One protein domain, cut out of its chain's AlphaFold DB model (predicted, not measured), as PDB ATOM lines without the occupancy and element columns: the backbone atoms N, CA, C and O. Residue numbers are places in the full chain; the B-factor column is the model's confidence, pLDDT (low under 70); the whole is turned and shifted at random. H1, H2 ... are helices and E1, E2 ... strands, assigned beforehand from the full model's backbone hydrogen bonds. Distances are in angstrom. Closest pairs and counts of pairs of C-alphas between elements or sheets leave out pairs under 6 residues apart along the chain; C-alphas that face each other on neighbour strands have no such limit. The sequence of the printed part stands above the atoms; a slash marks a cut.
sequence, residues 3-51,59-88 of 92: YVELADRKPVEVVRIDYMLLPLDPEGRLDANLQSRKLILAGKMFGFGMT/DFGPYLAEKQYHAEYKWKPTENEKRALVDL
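What this domain is: This is residues 3 to 51 and 59 to 88 of the 92 residues of an uncharacterized protein of Candidatus Accumulibacter phosphatis (UniProt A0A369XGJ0). Two small lobes lie at opposite ends of the long axis, hairpin E1 and E2 with H3 near E2, and helix pair H1 and H2, joined by residues 18 to 31 and 73 to 78. The 79 printed residues have two named strands, then three named helices: mixed class, antiparallel sheet E1 - E2. It is only just loose, close to extended: radius of gyration 17.4 A, spans 51 by 36 by 22 A.

How they stand to each other: Start at hairpin E1, residues 3 to 7, and E2, residues 10 to 17; N 5 and O 13 are within hydrogen-bond range, 2.8 A. The closest C-alphas of E2 and H3, residues 79 to 88, are Val 14 and Val 86, 6.5 A. H1, residues 32 to 45, and H2, residues 61 to 72, touch, closest at C-alphas Met 45 and Pro 62, 4.2 A, at a steep tilt of 42 degrees, opposite ways. Every O i to N i+4 pair in H1, H2 and H3 is within hydrogen-bond range.

Where its parts are: Find C-alpha 3 at (173.929, 278.086, 243.677), where E1, 13.5 A, begins; E2 spans 17.7 A, H1 20.0 A, H2 16.3 A; H3, 14.3 A, ends at C-alpha 88 at (177.853, 266.685, 241.551).

The domain as a whole: Across cut residues 52 to 58, C-alphas 51 and 59 are 11.9 A apart. Link E2 to H1 is long. Residues 47 to 51 have pLDDT under 70.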
ATOM      1  N   TYR A   3     173.232 277.041 242.934       93.94
ATOM      2  CA  TYR A   3     173.929 278.086 243.677       93.94
ATOM      3  C   TYR A   3     174.602 277.430 244.873       93.94
ATOM      4  O   TYR A   3     173.923 276.795 245.682       93.94
ATOM      5  N   VAL A   4     175.920 277.585 244.959       95.38
ATOM      6  CA  VAL A   4     176.751 276.997 246.010       95.38
ATOM      7  C   VAL A   4     177.403 278.081 246.855       95.38
ATOM      8  O   VAL A   4     177.784 279.135 246.342       95.38
ATOM      9  N   GLU A   5     177.535 277.810 248.146       95.56
ATOM     10  CA  GLU A   5     178.409 278.558 249.039       95.56
ATOM     11  C   GLU A   5     179.827 277.992 248.955       95.56
ATOM     12  O   GLU A   5     180.015 276.779 248.840       95.56
ATOM     13  N   LEU A   6     180.821 278.881 248.992       95.94
ATOM     14  CA  LEU A   6     182.230 278.522 248.886       95.94
ATOM     15  C   LEU A   6     182.980 278.875 250.174       95.94
ATOM     16  O   LEU A   6     182.870 279.998 250.662       95.94
ATOM     17  N   ALA A   7     183.845 277.973 250.630       95.69
ATOM     18  CA  ALA A   7     184.899 278.253 251.602       95.69
ATOM     19  C   ALA A   7     186.249 277.874 250.982       95.69
ATOM     20  O   ALA A   7     186.382 276.815 250.374       95.69
ATOM     21  N   ASP A   8     187.245 278.760 251.057       95.06
ATOM     22  CA  ASP A   8     188.567 278.546 250.441       95.06
ATOM     23  C   ASP A   8     188.512 278.144 248.954       95.06
ATOM     24  O   ASP A   8     189.307 277.339 248.468       95.06
ATOM     25  N   ARG A   9     187.562 278.737 248.212       90.94
ATOM     26  CA  ARG A   9     187.267 278.446 246.793       90.94
ATOM     27  C   ARG A   9     186.787 277.016 246.518       90.94
ATOM     28  O   ARG A   9     186.790 276.607 245.361       90.94
ATOM     29  N   LYS A  10     186.356 276.291 247.547       92.94
ATOM     30  CA  LYS A  10     185.717 274.981 247.437       92.94
ATOM     31  C   LYS A  10     184.243 275.084 247.825       92.94
ATOM     32  O   LYS A  10     183.939 275.786 248.791       92.94
ATOM     33  N   PRO A  11     183.332 274.432 247.099       94.50
ATOM     34  CA  PRO A  11     181.931 274.362 247.464       94.50
ATOM     35  C   PRO A  11     181.763 273.594 248.774       94.50
ATOM     36  O   PRO A  11     182.353 272.537 248.979       94.50
ATOM     37  N   VAL A  12     180.968 274.159 249.679       95.31
ATOM     38  CA  VAL A  12     180.673 273.563 250.992       95.31
ATOM     39  C   VAL A  12     179.192 273.269 251.179       95.31
ATOM     40  O   VAL A  12     178.842 272.350 251.914       95.31
ATOM     41  N   GLU A  13     178.322 274.011 250.494       94.88
ATOM     42  CA  GLU A  13     176.875 273.852 250.607       94.88
ATOM     43  C   GLU A  13     176.162 274.258 249.312       94.88
ATOM     44  O   GLU A  13     176.552 275.214 248.642       94.88
ATOM     45  N   VAL A  14     175.079 273.553 248.972       94.94
ATOM     46  CA  VAL A  14     174.134 273.967 247.927       94.94
ATOM     47  C   VAL A  14     173.010 274.778 248.567       94.94
ATOM     48  O   VAL A  14     172.125 274.226 249.215       94.94
ATOM     49  N   VAL A  15     172.999 276.087 248.326       95.31
ATOM     50  CA  VAL A  15     172.018 277.020 248.909       95.31
ATOM     51  C   VAL A  15     170.681 276.963 248.166       95.31
ATOM     52  O   VAL A  15     169.612 277.162 248.745       95.31
ATOM     53  N   ARG A  16     170.717 276.726 246.849       93.88
ATOM     54  CA  ARG A  16     169.516 276.702 246.003       93.88
ATOM     55  C   ARG A  16     169.739 275.917 244.718       93.88
ATOM     56  O   ARG A  16     170.802 276.001 244.103       93.88
ATOM     57  N   ILE A  17     168.685 275.248 244.255       93.00
ATOM     58  CA  ILE A  17     168.613 274.679 242.908       93.00
ATOM     59  C   ILE A  17     167.364 275.212 242.206       93.00
ATOM     60  O   ILE A  17     166.242 274.960 242.640       93.00
ATOM     61  N   ASP A  18     167.576 275.910 241.092       91.38
ATOM     62  CA  ASP A  18     166.508 276.358 240.201       91.38
ATOM     63  C   ASP A  18     166.369 275.373 239.034       91.38
ATOM     64  O   ASP A  18     167.319 275.148 238.273       91.38
ATOM     65  N   TYR A  19     165.171 274.814 238.866       88.81
ATOM     66  CA  TYR A  19     164.850 273.885 237.784       88.81
ATOM     67  C   TYR A  19     164.174 274.608 236.623       88.81
ATOM     68  O   TYR A  19     163.324 275.476 236.820       88.81
ATOM     69  N   MET A  20     164.511 274.208 235.398       86.38
ATOM     70  CA  MET A  20     163.879 274.719 234.190       86.38
ATOM     71  C   MET A  20     163.487 273.558 233.286       86.38
ATOM     72  O   MET A  20     164.327 272.748 232.912       86.38
ATOM     73  N   LEU A  21     162.211 273.507 232.907       87.06
ATOM     74  CA  LEU A  21     161.738 272.590 231.875       87.06
ATOM     75  C   LEU A  21     162.032 273.165 230.495       87.06
ATOM     76  O   LEU A  21     161.514 274.232 230.161       87.06
ATOM     77  N   LEU A  22     162.835 272.461 229.708       88.88
ATOM     78  CA  LEU A  22     163.085 272.789 228.311       88.88
ATOM     79  C   LEU A  22     162.300 271.803 227.439       88.88
ATOM     80  O   LEU A  22     162.511 270.598 227.577       88.88
ATOM     81  N   PRO A  23     161.380 272.272 226.583       89.56
ATOM     82  CA  PRO A  23     160.710 271.396 225.638       89.56
ATOM     83  C   PRO A  23     161.687 271.050 224.514       89.56
ATOM     84  O   PRO A  23     162.177 271.942 223.821       89.56
ATOM     85  N   LEU A  24     161.986 269.763 224.364       92.25
ATOM     86  CA  LEU A  24     162.881 269.265 223.328       92.25
ATOM     87  C   LEU A  24     162.089 268.515 222.252       92.25
ATOM     88  O   LEU A  24     161.102 267.847 222.569       92.25
ATOM     89  N   ASP A  25     162.524 268.636 221.002       92.38
ATOM     90  CA  ASP A  25     162.056 267.821 219.884       92.38
ATOM     91  C   ASP A  25     162.660 266.395 219.951       92.38
ATOM     92  O   ASP A  25     163.532 266.127 220.789       92.38
ATOM     93  N   PRO A  26     162.194 265.441 219.120       94.75
ATOM     94  CA  PRO A  26     162.725 264.075 219.110       94.75
ATOM     95  C   PRO A  26     164.231 263.986 218.817       94.75
ATOM     96  O   PRO A  26     164.880 263.022 219.222       94.75
ATOM     97  N   GLU A  27     164.798 264.988 218.146       95.75
ATOM     98  CA  GLU A  27     166.224 265.115 217.851       95.75
ATOM     99  C   GLU A  27     167.024 265.763 219.002       95.75
ATOM    100  O   GLU A  27     168.242 265.932 218.894       95.75
ATOM    101  N   GLY A  28     166.365 266.113 220.113       93.12
ATOM    102  CA  GLY A  28     166.973 266.701 221.305       93.12
ATOM    103  C   GLY A  28     167.273 268.199 221.191       93.12
ATOM    104  O   GLY A  28     168.008 268.742 222.017       93.12
ATOM    105  N   ARG A  29     166.737 268.886 220.179       94.62
ATOM    106  CA  ARG A  29     166.849 270.342 220.020       94.62
ATOM    107  C   ARG A  29     165.682 271.028 220.710       94.62
ATOM    108  O   ARG A  29     164.672 270.413 221.013       94.62
ATOM    109  N   LEU A  30     165.811 272.327 220.964       92.81
ATOM    110  CA  LEU A  30     164.723 273.103 221.549       92.81
ATOM    111  C   LEU A  30     163.533 273.161 220.579       92.81
ATOM    112  O   LEU A  30     163.652 273.725 219.491       92.81
ATOM    113  N   ASP A  31     162.376 272.657 221.006       94.69
ATOM    114  CA  ASP A  31     161.139 272.813 220.248       94.69
ATOM    115  C   ASP A  31     160.665 274.268 220.374       94.69
ATOM    116  O   ASP A  31     160.132 274.703 221.402       94.69
ATOM    117  N   ALA A  32     160.878 275.042 219.310       92.62
ATOM    118  CA  ALA A  32     160.556 276.463 219.272       92.62
ATOM    119  C   ALA A  32     159.055 276.741 219.460       92.62
ATOM    120  O   ALA A  32     158.695 277.761 220.054       92.62
ATOM    121  N   ASN A  33     158.175 275.848 218.999       92.44
ATOM    122  CA  ASN A  33     156.729 276.023 219.117       92.44
ATOM    123  C   ASN A  33     156.279 275.802 220.561       92.44
ATOM    124  O   ASN A  33     155.572 276.639 221.132       92.44
ATOM    125  N   LEU A  34     156.731 274.708 221.180       91.25
ATOM    126  CA  LEU A  34     156.435 274.416 222.580       91.25
ATOM    127  C   LEU A  34     157.062 275.448 223.518       91.25
ATOM    128  O   LEU A  34     156.417 275.870 224.482       91.25
ATOM    129  N   GLN A  35     158.278 275.908 223.217       91.44
ATOM    130  CA  GLN A  35     158.930 276.960 223.988       91.44
ATOM    131  C   GLN A  35     158.183 278.292 223.865       91.44
ATOM    132  O   GLN A  35     157.944 278.957 224.873       91.44
ATOM    133  N   SER A  36     157.759 278.676 222.658       91.69
ATOM    134  CA  SER A  36     156.984 279.907 222.446       91.69
ATOM    135  C   SER A  36     155.648 279.861 223.184       91.69
ATOM    136  O   SER A  36     155.281 280.819 223.864       91.69
ATOM    137  N   ARG A  37     154.943 278.725 223.132       91.38
ATOM    138  CA  ARG A  37     153.700 278.507 223.887       91.38
ATOM    139  C   ARG A  37     153.916 278.647 225.393       91.38
ATOM    140  O   ARG A  37     153.141 279.345 226.048       91.38
ATOM    141  N   LYS A  38     154.977 278.033 225.927       89.94
ATOM    142  CA  LYS A  38     155.359 278.141 227.340       89.94
ATOM    143  C   LYS A  38     155.559 279.602 227.751       89.94
ATOM    144  O   LYS A  38     155.026 280.027 228.773       89.94
ATOM    145  N   LEU A  39     156.288 280.376 226.942       89.56
ATOM    146  CA  LEU A  39     156.552 281.795 227.196       89.56
ATOM    147  C   LEU A  39     155.286 282.656 227.106       89.56
ATOM    148  O   LEU A  39     155.089 283.529 227.946       89.56
ATOM    149  N   ILE A  40     154.401 282.393 226.140       90.25
ATOM    150  CA  ILE A  40     153.117 283.100 226.013       90.25
ATOM    151  C   ILE A  40     152.235 282.851 227.239       90.25
ATOM    152  O   ILE A  40     151.654 283.796 227.769       90.25
ATOM    153  N   LEU A  41     152.124 281.600 227.693       89.00
ATOM    154  CA  LEU A  41     151.354 281.268 228.893       89.00
ATOM    155  C   LEU A  41     151.942 281.953 230.127       89.00
ATOM    156  O   LEU A  41     151.199 282.612 230.848       89.00
ATOM    157  N   ALA A  42     153.265 281.891 230.304       88.12
ATOM    158  CA  ALA A  42     153.949 282.602 231.379       88.12
ATOM    159  C   ALA A  42     153.686 284.118 231.321       88.12
ATOM    160  O   ALA A  42     153.371 284.720 232.338       88.12
ATOM    161  N   GLY A  43     153.727 284.742 230.139       87.31
ATOM    162  CA  GLY A  43     153.394 286.161 229.979       87.31
ATOM    163  C   GLY A  43     151.936 286.482 230.328       87.31
ATOM    164  O   GLY A  43     151.661 287.449 231.037       87.31
ATOM    165  N   LYS A  44     150.982 285.648 229.900       87.19
ATOM    166  CA  LYS A  44     149.558 285.834 230.227       87.19
ATOM    167  C   LYS A  44     149.288 285.787 231.733       87.19
ATOM    168  O   LYS A  44     148.425 286.526 232.194       87.19
ATOM    169  N   MET A  45     150.046 284.995 232.497       84.81
ATOM    170  CA  MET A  45     149.953 284.962 233.967       84.81
ATOM    171  C   MET A  45     150.243 286.323 234.612       84.81
ATOM    172  O   MET A  45     149.650 286.654 235.633       84.81
ATOM    173  N   PHE A  46     151.125 287.130 234.016       79.88
ATOM    174  CA  PHE A  46     151.486 288.456 234.527       79.88
ATOM    175  C   PHE A  46     150.625 289.589 233.948       79.88
ATOM    176  O   PHE A  46     150.886 290.757 234.224       79.88
ATOM    177  N   GLY A  47     149.605 289.271 233.142       69.81
ATOM    178  CA  GLY A  47     148.667 290.266 232.618       69.81
ATOM    179  C   GLY A  47     149.282 291.257 231.624       69.81
ATOM    180  O   GLY A  47     148.811 292.393 231.538       69.81
ATOM    181  N   PHE A  48     150.320 290.858 230.870       59.91
ATOM    182  CA  PHE A  48     150.905 291.681 229.802       59.91
ATOM    183  C   PHE A  48     149.820 292.093 228.787       59.91
ATOM    184  O   PHE A  48     149.471 291.325 227.893       59.91
ATOM    185  N   GLY A  49     149.266 293.302 228.943       56.62
ATOM    186  CA  GLY A  49     148.259 293.869 228.041       56.62
ATOM    187  C   GLY A  49     147.148 294.701 228.691       56.62
ATOM    188  O   GLY A  49     146.515 295.479 227.985       56.62
ATOM    189  N   MET A  50     146.912 294.618 230.004       54.88
ATOM    190  CA  MET A  50     145.824 295.388 230.628       54.88
ATOM    191  C   MET A  50     146.288 296.729 231.194       54.88
ATOM    192  O   MET A  50     146.480 296.906 232.395       54.88
ATOM    193  N   THR A  51     146.417 297.713 230.311       54.56
ATOM    194  CA  THR A  51     146.346 299.124 230.703       54.56
ATOM    195  C   THR A  51     144.871 299.532 230.730       54.56
ATOM    196  O   THR A  51     144.302 299.912 229.715       54.56
ATOM    197  N   ASP A  59     139.398 290.502 235.296       76.69
ATOM    198  CA  ASP A  59     140.018 289.662 234.274       76.69
ATOM    199  C   ASP A  59     140.413 288.310 234.871       76.69
ATOM    200  O   ASP A  59     141.227 288.214 235.789       76.69
ATOM    201  N   PHE A  60     139.823 287.254 234.322       85.00
ATOM    202  CA  PHE A  60     140.084 285.877 234.720       85.00
ATOM    203  C   PHE A  60     141.170 285.207 233.859       85.00
ATOM    204  O   PHE A  60     141.605 284.094 234.159       85.00
ATOM    205  N   GLY A  61     141.623 285.868 232.788       86.31
ATOM    206  CA  GLY A  61     142.638 285.374 231.859       86.31
ATOM    207  C   GLY A  61     143.952 284.960 232.531       86.31
ATOM    208  O   GLY A  61     144.393 283.833 232.293       86.31
ATOM    209  N   PRO A  62     144.558 285.796 233.398       87.94
ATOM    210  CA  PRO A  62     145.782 285.446 234.117       87.94
ATOM    211  C   PRO A  62     145.642 284.179 234.964       87.94
ATOM    212  O   PRO A  62     146.502 283.301 234.905       87.94
ATOM    213  N   TYR A  63     144.515 284.029 235.668       87.31
ATOM    214  CA  TYR A  63     144.229 282.844 236.479       87.31
ATOM    215  C   TYR A  63     144.095 281.574 235.624       87.31
ATOM    216  O   TYR A  63     144.639 280.519 235.959       87.31
ATOM    217  N   LEU A  64     143.398 281.656 234.484       90.81
ATOM    218  CA  LEU A  64     143.289 280.525 233.558       90.81
ATOM    219  C   LEU A  64     144.646 280.154 232.947       90.81
ATOM    220  O   LEU A  64     144.953 278.967 232.827       90.81
ATOM    221  N   ALA A  65     145.462 281.151 232.597       90.25
ATOM    222  CA  ALA A  65     146.803 280.940 232.063       90.25
ATOM    223  C   ALA A  65     147.725 280.267 233.088       90.25
ATOM    224  O   ALA A  65     148.428 279.324 232.734       90.25
ATOM    225  N   GLU A  66     147.674 280.687 234.354       90.06
ATOM    226  CA  GLU A  66     148.421 280.063 235.452       90.06
ATOM    227  C   GLU A  66     148.013 278.601 235.638       90.06
ATOM    228  O   GLU A  66     148.861 277.703 235.649       90.06
ATOM    229  N   LYS A  67     146.702 278.335 235.697       90.56
ATOM    230  CA  LYS A  67     146.177 276.971 235.814       90.56
ATOM    231  C   LYS A  67     146.644 276.084 234.659       90.56
ATOM    232  O   LYS A  67     147.036 274.940 234.889       90.56
ATOM    233  N   GLN A  68     146.611 276.598 233.430       91.62
ATOM    234  CA  GLN A  68     147.053 275.865 232.248       91.62
ATOM    235  C   GLN A  68     148.569 275.636 232.250       91.62
ATOM    236  O   GLN A  68     149.015 274.514 232.016       91.62
ATOM    237  N   TYR A  69     149.361 276.658 232.580       90.44
ATOM    238  CA  TYR A  69     150.814 276.551 232.676       90.44
ATOM    239  C   TYR A  69     151.230 275.473 233.684       90.44
ATOM    240  O   TYR A  69     152.043 274.604 233.373       90.44
ATOM    241  N   HIS A  70     150.624 275.468 234.873       88.81
ATOM    242  CA  HIS A  70     150.903 274.456 235.887       88.81
ATOM    243  C   HIS A  70     150.386 273.064 235.541       88.81
ATOM    244  O   HIS A  70     150.879 272.104 236.123       88.81
ATOM    245  N   ALA A  71     149.407 272.925 234.647       90.44
ATOM    246  CA  ALA A  71     148.969 271.618 234.169       90.44
ATOM    247  C   ALA A  71     149.937 271.059 233.112       90.44
ATOM    248  O   ALA A  71     150.293 269.885 233.171       90.44
ATOM    249  N   GLU A  72     150.383 271.904 232.177       89.12
ATOM    250  CA  GLU A  72     151.229 271.513 231.039       89.12
ATOM    251  C   GLU A  72     152.707 271.354 231.413       89.12
ATOM    252  O   GLU A  72     153.390 270.483 230.882       89.12
ATOM    253  N   TYR A  73     153.207 272.160 232.350       86.56
ATOM    254  CA  TYR A  73     154.627 272.215 232.703       86.56
ATOM    255  C   TYR A  73     154.865 271.807 234.165       86.56
ATOM    256  O   TYR A  73     155.700 272.382 234.868       86.56
ATOM    257  N   LYS A  74     154.119 270.799 234.640       84.44
ATOM    258  CA  LYS A  74     154.301 270.215 235.973       84.44
ATOM    259  C   LYS A  74     155.406 269.175 235.954       84.44
ATOM    260  O   LYS A  74     155.190 268.022 235.596       84.44
ATOM    261  N   TRP A  75     156.567 269.553 236.450       89.00
ATOM    262  CA  TRP A  75     157.594 268.588 236.803       89.00
ATOM    263  C   TRP A  75     158.247 269.004 238.109       89.00
ATOM    264  O   TRP A  75     158.406 270.192 238.397       89.00
ATOM    265  N   LYS A  76     158.598 268.008 238.911       89.44
ATOM    266  CA  LYS A  76     159.427 268.178 240.094       89.44
ATOM    267  C   LYS A  76     160.476 267.074 240.067       89.44
ATOM    268  O   LYS A  76     160.109 265.944 239.744       89.44
ATOM    269  N   PRO A  77     161.725 267.381 240.432       91.31
ATOM    270  CA  PRO A  77     162.742 266.356 240.575       91.31
ATOM    271  C   PRO A  77     162.343 265.389 241.690       91.31
ATOM    272  O   PRO A  77     161.781 265.779 242.722       91.31
ATOM    273  N   THR A  78     162.685 264.130 241.492       95.12
ATOM    274  CA  THR A  78     162.707 263.109 242.531       95.12
ATOM    275  C   THR A  78     163.809 263.408 243.550       95.12
ATOM    276  O   THR A  78     164.782 264.105 243.263       95.12
ATOM    277  N   GLU A  79     163.697 262.844 244.753       94.31
ATOM    278  CA  GLU A  79     164.738 262.995 245.781       94.31
ATOM    279  C   GLU A  79     166.098 262.428 245.347       94.31
ATOM    280  O   GLU A  79     167.135 262.924 245.776       94.31
ATOM    281  N   ASN A  80     166.103 261.422 244.467       96.56
ATOM    282  CA  ASN A  80     167.336 260.865 243.915       96.56
ATOM    283  C   ASN A  80     167.989 261.827 242.913       96.56
ATOM    284  O   ASN A  80     169.190 262.054 242.997       96.56
ATOM    285  N   GLU A  81     167.211 262.438 242.013       93.75
ATOM    286  CA  GLU A  81     167.722 263.461 241.085       93.75
ATOM    287  C   GLU A  81     168.243 264.690 241.838       93.75
ATOM    288  O   GLU A  81     169.272 265.248 241.468       93.75
ATOM    289  N   LYS A  82     167.571 265.096 242.926       93.62
ATOM    290  CA  LYS A  82     168.064 266.176 243.792       93.62
ATOM    291  C   LYS A  82     169.415 265.831 244.408       93.62
ATOM    292  O   LYS A  82     170.324 266.647 244.319       93.62
ATOM    293  N   ARG A  83     169.546 264.643 245.009       94.38
ATOM    294  CA  ARG A  83     170.804 264.193 245.623       94.38
ATOM    295  C   ARG A  83     171.936 264.134 244.608       94.38
ATOM    296  O   ARG A  83     172.958 264.756 244.842       94.38
ATOM    297  N   ALA A  84     171.701 263.531 243.445       94.69
ATOM    298  CA  ALA A  84     172.705 263.458 242.386       94.69
ATOM    299  C   ALA A  84     173.213 264.845 241.945       94.69
ATOM    300  O   ALA A  84     174.400 265.018 241.693       94.69
ATOM    301  N   LEU A  85     172.329 265.847 241.873       92.69
ATOM    302  CA  LEU A  85     172.725 267.223 241.559       92.69
ATOM    303  C   LEU A  85     173.511 267.894 242.691       92.69
ATOM    304  O   LEU A  85     174.395 268.697 242.402       92.69
ATOM    305  N   VAL A  86     173.177 267.604 243.952       94.12
ATOM    306  CA  VAL A  86     173.918 268.115 245.115       94.12
ATOM    307  C   VAL A  86     175.313 267.503 245.162       94.12
ATOM    308  O   VAL A  86     176.280 268.248 245.268       94.12
ATOM    309  N   ASP A  87     175.416 266.183 245.008       94.25
ATOM    310  CA  ASP A  87     176.690 265.463 245.015       94.25
ATOM    311  C   ASP A  87     177.612 266.012 243.914       94.25
ATOM    312  O   ASP A  87     178.717 266.468 244.200       94.25
ATOM    313  N   LEU A  88     177.106 266.121 242.679       93.88
ATOM    314  CA  LEU A  88     177.853 266.685 241.551       93.88
ATOM    315  C   LEU A  88     178.317 268.133 241.801       93.88
ATOM    316  O   LEU A  88     179.383 268.536 241.345       93.88
TER     317      LEU A  88